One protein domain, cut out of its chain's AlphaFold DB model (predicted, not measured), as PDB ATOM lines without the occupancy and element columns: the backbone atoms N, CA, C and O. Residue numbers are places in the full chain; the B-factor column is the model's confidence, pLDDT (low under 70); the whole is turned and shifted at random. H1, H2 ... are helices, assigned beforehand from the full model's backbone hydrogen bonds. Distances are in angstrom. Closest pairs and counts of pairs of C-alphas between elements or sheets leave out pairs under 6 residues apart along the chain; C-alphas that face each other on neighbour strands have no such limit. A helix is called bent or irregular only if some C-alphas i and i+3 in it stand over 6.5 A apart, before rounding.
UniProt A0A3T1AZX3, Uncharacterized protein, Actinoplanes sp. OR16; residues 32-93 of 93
ATOM      1  N   LEU A  32      12.118  60.286  84.610       97.56
ATOM      2  CA  LEU A  32      11.889  58.982  85.229       97.56
ATOM      3  C   LEU A  32      13.047  58.585  86.151       97.56
ATOM      4  O   LEU A  32      12.797  58.119  87.257       97.56
ATOM      5  N   ALA A  33      14.295  58.837  85.747       97.00
ATOM      6  CA  ALA A  33      15.459  58.595  86.597       97.00
ATOM      7  C   ALA A  33      15.448  59.467  87.865       97.00
ATOM      8  O   ALA A  33      15.784  58.991  88.948       97.00
ATOM      9  N   ALA A  34      15.031  60.734  87.754       96.62
ATOM     10  CA  ALA A  34      14.898  61.613  88.911       96.62
ATOM     11  C   ALA A  34      13.806  61.120  89.876       96.62
ATOM     12  O   ALA A  34      14.021  61.126  91.086       96.62
ATOM     13  N   LEU A  35      12.660  60.663  89.362       96.69
ATOM     14  CA  LEU A  35      11.581  60.094  90.179       96.69
ATOM     15  C   LEU A  35      11.998  58.794  90.873       96.69
ATOM     16  O   LEU A  35      11.710  58.624  92.055       96.69
ATOM     17  N   ASP A  36      12.712  57.913  90.174       96.62
ATOM     18  CA  ASP A  36      13.238  56.664  90.737       96.62
ATOM     19  C   ASP A  36      14.208  56.941  91.898       96.62
ATOM     20  O   ASP A  36      14.059  56.410  92.996       96.62
ATOM     21  N   ALA A  37      15.109  57.912  91.724       95.69
ATOM     22  CA  ALA A  37      16.008  58.344  92.792       95.69
ATOM     23  C   ALA A  37      15.277  58.945  94.014       95.69
ATOM     24  O   ALA A  37      15.782  58.844  95.135       95.69
ATOM     25  N   HIS A  38      14.098  59.560  93.836       94.81
ATOM     26  CA  HIS A  38      13.255  59.962  94.973       94.81
ATOM     27  C   HIS A  38      12.578  58.769  95.627       94.81
ATOM     28  O   HIS A  38      12.512  58.712  96.853       94.81
ATOM     29  N   LEU A  39      12.083  57.822  94.831       95.06
ATOM     30  CA  LEU A  39      11.451  56.607  95.336       95.06
ATOM     31  C   LEU A  39      12.394  55.813  96.238       95.06
ATOM     32  O   LEU A  39      11.955  55.340  97.283       95.06
ATOM     33  N   ASP A  40      13.678  55.745  95.891       94.94
ATOM     34  CA  ASP A  40      14.709  55.092  96.703       94.94
ATOM     35  C   ASP A  40      14.933  55.760  98.072       94.94
ATOM     36  O   ASP A  40      15.399  55.114  99.013       94.94
ATOM     37  N   ARG A  41      14.605  57.051  98.209       93.81
ATOM     38  CA  ARG A  41      14.748  57.818  99.461       93.81
ATOM     39  C   ARG A  41      13.442  57.981 100.236       93.81
ATOM     40  O   ARG A  41      13.481  58.286 101.431       93.81
ATOM     41  N   ALA A  42      12.300  57.802  99.576       92.00
ATOM     42  CA  ALA A  42      10.982  58.004 100.159       92.00
ATOM     43  C   ALA A  42      10.756  57.035 101.330       92.00
ATOM     44  O   ALA A  42      10.667  55.819 101.160       92.00
ATOM     45  N   SER A  43      10.662  57.588 102.539       93.06
ATOM     46  CA  SER A  43      10.423  56.810 103.764       93.06
ATOM     47  C   SER A  43       8.937  56.724 104.121       93.06
ATOM     48  O   SER A  43       8.527  55.810 104.837       93.06
ATOM     49  N   ASP A  44       8.123  57.659 103.621       95.38
ATOM     50  CA  ASP A  44       6.671  57.650 103.779       95.38
ATOM     51  C   ASP A  44       6.008  56.808 102.669       95.38
ATOM     52  O   ASP A  44       6.176  57.104 101.479       95.38
ATOM     53  N   PRO A  45       5.215  55.775 103.015       94.88
ATOM     54  CA  PRO A  45       4.463  54.996 102.037       94.88
ATOM     55  C   PRO A  45       3.521  55.831 101.160       94.88
ATOM     56  O   PRO A  45       3.322  55.479  99.994       94.88
ATOM     57  N   ALA A  46       2.933  56.910 101.689       95.31
ATOM     58  CA  ALA A  46       2.022  57.757 100.919       95.31
ATOM     59  C   ALA A  46       2.777  58.580  99.863       95.31
ATOM     60  O   ALA A  46       2.363  58.631  98.702       95.31
ATOM     61  N   GLU A  47       3.923  59.153 100.234       94.00
ATOM     62  CA  GLU A  47       4.843  59.808  99.302       94.00
ATOM     63  C   GLU A  47       5.342  58.842  98.218       94.00
ATOM     64  O   GLU A  47       5.253  59.148  97.027       94.00
ATOM     65  N   ALA A  48       5.782  57.640  98.606       95.62
ATOM     66  CA  ALA A  48       6.238  56.629  97.657       95.62
ATOM     67  C   ALA A  48       5.124  56.214  96.678       95.62
ATOM     68  O   ALA A  48       5.375  56.034  95.488       95.62
ATOM     69  N   ALA A  49       3.878  56.081  97.144       96.94
ATOM     70  CA  ALA A  49       2.739  55.805  96.269       96.94
ATOM     71  C   ALA A  49       2.487  56.950  95.273       96.94
ATOM     72  O   ALA A  49       2.253  56.688  94.092       96.94
ATOM     73  N   ARG A  50       2.594  58.211  95.719       96.19
ATOM     74  CA  ARG A  50       2.456  59.390  94.851       96.19
ATOM     75  C   ARG A  50       3.524  59.414  93.757       96.19
ATOM     76  O   ARG A  50       3.193  59.585  92.589       96.19
ATOM     77  N   LEU A  51       4.785  59.220  94.135       96.00
ATOM     78  CA  LEU A  51       5.918  59.218  93.209       96.00
ATOM     79  C   LEU A  51       5.826  58.071  92.191       96.00
ATOM     80  O   LEU A  51       6.110  58.283  91.014       96.00
ATOM     81  N   ARG A  52       5.362  56.880  92.603       96.75
ATOM     82  CA  ARG A  52       5.113  55.762  91.673       96.75
ATOM     83  C   ARG A  52       4.023  56.096  90.663       96.75
ATOM     84  O   ARG A  52       4.238  55.898  89.474       96.75
ATOM     85  N   ALA A  53       2.895  56.643  91.116       97.56
ATOM     86  CA  ALA A  53       1.812  57.045  90.219       97.56
ATOM     87  C   ALA A  53       2.280  58.098  89.200       97.56
ATOM     88  O   ALA A  53       1.896  58.069  88.031       97.56
ATOM     89  N   GLU A  54       3.149  59.013  89.625       96.75
ATOM     90  CA  GLU A  54       3.729  60.019  88.746       96.75
ATOM     91  C   GLU A  54       4.714  59.417  87.729       96.75
ATOM     92  O   GLU A  54       4.623  59.726  86.539       96.75
ATOM     93  N   ALA A  55       5.581  58.493  88.153       96.94
ATOM     94  CA  ALA A  55       6.470  57.757  87.255       96.94
ATOM     95  C   ALA A  55       5.688  56.909  86.236       96.94
ATOM     96  O   ALA A  55       6.013  56.909  85.050       96.94
ATOM     97  N   GLU A  56       4.621  56.234  86.667       97.50
ATOM     98  CA  GLU A  56       3.738  55.460  85.789       97.50
ATOM     99  C   GLU A  56       3.061  56.343  84.739       97.50
ATOM    100  O   GLU A  56       3.025  55.970  83.563       97.50
ATOM    101  N   ARG A  57       2.582  57.528  85.138       97.44
ATOM    102  CA  ARG A  57       1.995  58.511  84.222       97.44
ATOM    103  C   ARG A  57       2.997  58.944  83.156       97.44
ATOM    104  O   ARG A  57       2.700  58.816  81.973       97.44
ATOM    105  N   TYR A  58       4.188  59.400  83.540       96.75
ATOM    106  CA  TYR A  58       5.176  59.859  82.556       96.75
ATOM    107  C   TYR A  58       5.725  58.720  81.692       96.75
ATOM    108  O   TYR A  58       6.009  58.928  80.515       96.75
ATOM    109  N   ALA A  59       5.822  57.501  82.227       95.94
ATOM    110  CA  ALA A  59       6.183  56.329  81.437       95.94
ATOM    111  C   ALA A  59       5.090  55.956  80.422       95.94
ATOM    112  O   ALA A  59       5.410  55.441  79.350       95.94
ATOM    113  N   ALA A  60       3.811  56.183  80.738       96.19
ATOM    114  CA  ALA A  60       2.720  56.030  79.780       96.19
ATOM    115  C   ALA A  60       2.793  57.110  78.692       96.19
ATOM    116  O   ALA A  60       2.792  56.765  77.514       96.19
ATOM    117  N   GLU A  61       2.979  58.378  79.070       95.69
ATOM    118  CA  GLU A  61       3.129  59.473  78.103       95.69
ATOM    119  C   GLU A  61       4.323  59.257  77.156       95.69
ATOM    120  O   GLU A  61       4.191  59.427  75.947       95.69
ATOM    121  N   GLN A  62       5.472  58.800  77.668       94.94
ATOM    122  CA  GLN A  62       6.636  58.483  76.833       94.94
ATOM    123  C   GLN A  62       6.332  57.383  75.802       94.94
ATOM    124  O   GLN A  62       6.832  57.438  74.682       94.94
ATOM    125  N   ARG A  63       5.524  56.374  76.160       93.38
ATOM    126  CA  ARG A  63       5.111  55.306  75.227       93.38
ATOM    127  C   ARG A  63       4.122  55.799  74.175       93.38
ATOM    128  O   ARG A  63       4.040  55.207  73.101       93.38
ATOM    129  N   GLU A  64       3.346  56.825  74.502       93.62
ATOM    130  CA  GLU A  64       2.388  57.446  73.589       93.62
ATOM    131  C   GLU A  64       3.052  58.435  72.631       93.62
ATOM    132  O   GLU A  64       2.520  58.645  71.540       93.62
ATOM    133  N   LEU A  65       4.218  58.985  72.991       91.88
ATOM    134  CA  LEU A  65       5.009  59.843  72.117       91.88
ATOM    135  C   LEU A  65       5.414  59.078  70.848       91.88
ATOM    136  O   LEU A  65       6.054  58.025  70.900       91.88
ATOM    137  N   ARG A  66       5.055  59.625  69.685       88.81
ATOM    138  CA  ARG A  66       5.359  59.036  68.373       88.81
ATOM    139  C   ARG A  66       6.360  59.888  67.617       88.81
ATOM    140  O   ARG A  66       6.353  61.113  67.718       88.81
ATOM    141  N   VAL A  67       7.171  59.239  66.789       79.94
ATOM    142  CA  VAL A  67       8.009  59.952  65.821       79.94
ATOM    143  C   VAL A  67       7.088  60.686  64.834       79.94
ATOM    144  O   VAL A  67       6.173  60.071  64.287       79.94
ATOM    145  N   GLY A  68       7.291  61.995  64.663       82.44
ATOM    146  CA  GLY A  68       6.408  62.882  63.885       82.44
ATOM    147  C   GLY A  68       5.369  63.652  64.710       82.44
ATOM    148  O   GLY A  68       4.731  64.561  64.187       82.44
ATOM    149  N   ASP A  69       5.215  63.362  66.007       89.31
ATOM    150  CA  ASP A  69       4.432  64.215  66.911       89.31
ATOM    151  C   ASP A  69       5.275  65.402  67.399       89.31
ATOM    152  O   ASP A  69       5.750  65.444  68.537       89.31
ATOM    153  N   LEU A  70       5.496  66.373  66.507       90.31
ATOM    154  CA  LEU A  70       6.303  67.553  66.819       90.31
ATOM    155  C   LEU A  70       5.704  68.367  67.971       90.31
ATOM    156  O   LEU A  70       6.440  68.861  68.818       90.31
ATOM    157  N   ALA A  71       4.376  68.491  68.028       91.69
ATOM    158  CA  ALA A  71       3.701  69.250  69.077       91.69
ATOM    159  C   ALA A  71       3.869  68.583  70.451       91.69
ATOM    160  O   ALA A  71       4.205  69.258  71.426       91.69
ATOM    161  N   GLY A  72       3.690  67.260  70.522       93.56
ATOM    162  CA  GLY A  72       3.932  66.484  71.735       93.56
ATOM    163  C   GLY A  72       5.391  66.549  72.179       93.56
ATOM    164  O   GLY A  72       5.662  66.815  73.351       93.56
ATOM    165  N   ALA A  73       6.334  66.391  71.246       95.06
ATOM    166  CA  ALA A  73       7.760  66.498  71.537       95.06
ATOM    167  C   ALA A  73       8.140  67.900  72.040       95.06
ATOM    168  O   ALA A  73       8.831  68.028  73.051       95.06
ATOM    169  N   GLN A  74       7.647  68.956  71.389       96.25
ATOM    170  CA  GLN A  74       7.949  70.335  71.762       96.25
ATOM    171  C   GLN A  74       7.392  70.691  73.146       96.25
ATOM    172  O   GLN A  74       8.108  71.275  73.957       96.25
ATOM    173  N   ARG A  75       6.171  70.245  73.472       95.69
ATOM    174  CA  ARG A  75       5.592  70.394  74.818       95.69
ATOM    175  C   ARG A  75       6.516  69.827  75.897       95.69
ATOM    176  O   ARG A  75       6.794  70.487  76.893       95.69
ATOM    177  N   VAL A  76       7.021  68.613  75.685       97.06
ATOM    178  CA  VAL A  76       7.933  67.946  76.627       97.06
ATOM    179  C   VAL A  76       9.242  68.721  76.757       97.06
ATOM    180  O   VAL A  76       9.741  68.893  77.869       97.06
ATOM    181  N   ILE A  77       9.781  69.215  75.641       97.19
ATOM    182  CA  ILE A  77      11.013  70.013  75.612       97.19
ATOM    183  C   ILE A  77      10.869  71.307  76.414       97.19
ATOM    184  O   ILE A  77      11.812  71.694  77.106       97.19
ATOM    185  N   ASP A  78       9.710  71.952  76.347       97.06
ATOM    186  CA  ASP A  78       9.499  73.250  76.982       97.06
ATOM    187  C   ASP A  78       9.121  73.123  78.465       97.06
ATOM    188  O   ASP A  78       9.610  73.886  79.301       97.06
ATOM    189  N   GLU A  79       8.293  72.139  78.819       96.12
ATOM    190  CA  GLU A  79       7.709  72.040  80.161       96.12
ATOM    191  C   GLU A  79       8.559  71.200  81.125       96.12
ATOM    192  O   GLU A  79       8.759  71.564  82.288       96.12
ATOM    193  N   TYR A  80       9.069  70.052  80.677       96.94
ATOM    194  CA  TYR A  80       9.558  69.021  81.602       96.94
ATOM    195  C   TYR A  80      10.980  69.243  82.131       96.94
ATOM    196  O   TYR A  80      11.257  68.790  83.246       96.94
ATOM    197  N   PRO A  81      11.885  69.998  81.471       97.62
ATOM    198  CA  PRO A  81      13.183  70.309  82.064       97.62
ATOM    199  C   PRO A  81      13.102  71.057  83.397       97.62
ATOM    200  O   PRO A  81      14.015  70.931  84.210       97.62
ATOM    201  N   ALA A  82      12.051  71.853  83.633       95.75
ATOM    202  CA  ALA A  82      11.848  72.509  84.925       95.75
ATOM    203  C   ALA A  82      11.573  71.484  86.032       95.75
ATOM    204  O   ALA A  82      12.268  71.495  87.045       95.75
ATOM    205  N   LEU A  83      10.666  70.538  85.777       95.31
ATOM    206  CA  LEU A  83      10.331  69.453  86.702       95.31
ATOM    207  C   LEU A  83      11.551  68.589  87.038       95.31
ATOM    208  O   LEU A  83      11.801  68.293  88.203       95.31
ATOM    209  N   VAL A  84      12.364  68.241  86.032       96.19
ATOM    210  CA  VAL A  84      13.617  67.498  86.250       96.19
ATOM    211  C   VAL A  84      14.545  68.265  87.192       96.19
ATOM    212  O   VAL A  84      15.093  67.681  88.124       96.19
ATOM    213  N   ARG A  85      14.725  69.577  86.981       96.00
ATOM    214  CA  ARG A  85      15.585  70.400  87.846       96.00
ATOM    215  C   ARG A  85      15.061  70.478  89.274       96.00
ATOM    216  O   ARG A  85      15.866  70.400  90.194       96.00
ATOM    217  N   GLU A  86      13.754  70.632  89.450       94.88
ATOM    218  CA  GLU A  86      13.122  70.695  90.770       94.88
ATOM    219  C   GLU A  86      13.331  69.397  91.550       94.88
ATOM    220  O   GLU A  86      13.816  69.444  92.678       94.88
ATOM    221  N   LEU A  87      13.083  68.248  90.914       93.69
ATOM    222  CA  LEU A  87      13.354  66.936  91.498       93.69
ATOM    223  C   LEU A  87      14.845  66.791  91.847       93.69
ATOM    224  O   LEU A  87      15.226  66.454  92.966       93.69
ATOM    225  N   MET A  88      15.744  67.084  90.912       92.75
ATOM    226  CA  MET A  88      17.176  66.947  91.190       92.75
ATOM    227  C   MET A  88      17.648  67.873  92.324       92.75
ATOM    228  O   MET A  88      18.517  67.484  93.107       92.75
ATOM    229  N   ALA A  89      17.064  69.068  92.456       93.56
ATOM    230  CA  ALA A  89      17.364  69.992  93.545       93.56
ATOM    231  C   ALA A  89      16.864  69.482  94.907       93.56
ATOM    232  O   ALA A  89      17.583  69.623  95.901       93.56
ATOM    233  N   SER A  90      15.690  68.841  94.969       89.38
ATOM    234  CA  SER A  90      15.201  68.235  96.215       89.38
ATOM    235  C   SER A  90      16.044  67.045  96.673       89.38
ATOM    236  O   SER A  90      16.156  66.827  97.871       89.38
ATOM    237  N   LEU A  91      16.711  66.321  95.765       88.19
ATOM    238  CA  LEU A  91      17.666  65.261  96.137       88.19
ATOM    239  C   LEU A  91      19.003  65.791  96.666       88.19
ATOM    240  O   LEU A  91      19.740  65.056  97.326       88.19
ATOM    241  N   ALA A  92      19.370  67.020  96.320       84.31
ATOM    242  CA  ALA A  92      20.608  67.637  96.786       84.31
ATOM    243  C   ALA A  92      20.453  68.336  98.150       84.31
ATOM    244  O   ALA A  92      21.462  68.732  98.734       84.31
ATOM    245  N   SER A  93      19.210  68.499  98.615       72.94
ATOM    246  CA  SER A  93      18.847  69.103  99.903       72.94
ATOM    247  C   SER A  93      18.795  68.050 101.009       72.94
ATOM    248  O   SER A  93      19.165  68.404 102.150       72.94
TER     249      SER A  93
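Overview. This is residues 32 to 93 of the 93 residues of an uncharacterized protein of Actinoplanes sp. OR16 (UniProt A0A3T1AZX3). Two long helices, H2 and the bent H3, make a loose, elongated frame: the chain runs along H2, turns at one end and folds back along H3. The short helix H1 bridges them toward the other end, touching both H2 and the second arm of H3, H3b, so that the centres of H1, H2 and H3b make a triangle. The turn sticks out with residues 66 to 71, and the first arm, H3a, is near H2 without touching it. The printed part has 62 residues with three named helices, in the order H1, H2, H3, and no named strand; the class is all helix. It is only just loose, close to compact, with a radius of gyration of the C-alphas of 13.1 A and spans of 40 by 21 by 13 A.

Arrangement. Start at H1, residues 32 to 39, and go on to H2, residues 45 to 64: they touch and form a helical hairpin, opposite ways at a shallow tilt of 10 degrees. Their closest C-alphas are those of Leu 39 and Ala 48, 5.7 A apart. Next comes H3, residues 70 to 92, assigned as one helix by its hydrogen bonds but bent: C-alphas 78 and 81 are 6.9 A apart. Its arms are H3a, residues 70 to 78, and H3b, residues 81 to 92, at a steep tilt of 35.3 degrees, only just steep. H3a is near H2, with 6 pairs of C-alphas within 10 A, and apart from H1. H3b touches H1, the same way at a shallow tilt of 32 degrees; the closest C-alphas are those of Ala 34 and Leu 87, 6.1 A apart. H2 and H3b are apart. In H1, H2, H3a and H3b every O i to N i+4 pair is within hydrogen-bond range.

Along the chain. Find C-alpha 32 at (11.889, 58.982, 85.229); from there H1 runs to residue 39. Look next at C-alpha 45, at (4.463, 54.996, 102.037), where H2 begins; it ends at residue 64, 28.6 A from first to last C-alpha. H3a measures 12.1 A from C-alpha 70 to C-alpha 78. H3b measures 16.7 A and ends with C-alpha 92 at (20.608, 67.637, 96.786).

Size, cuts and confidence. The two C-alphas farthest apart are those of Ser 43 and Gly 68, at 40.5 A. The printed part has no cut, and you will find a tight link of 5 residues both from H1 to H2 and from H2 to H3. Residues 77 to 82, which belong to H3, stand free. The mean pLDDT of the printed part is 94.0, and no printed residue is under 70.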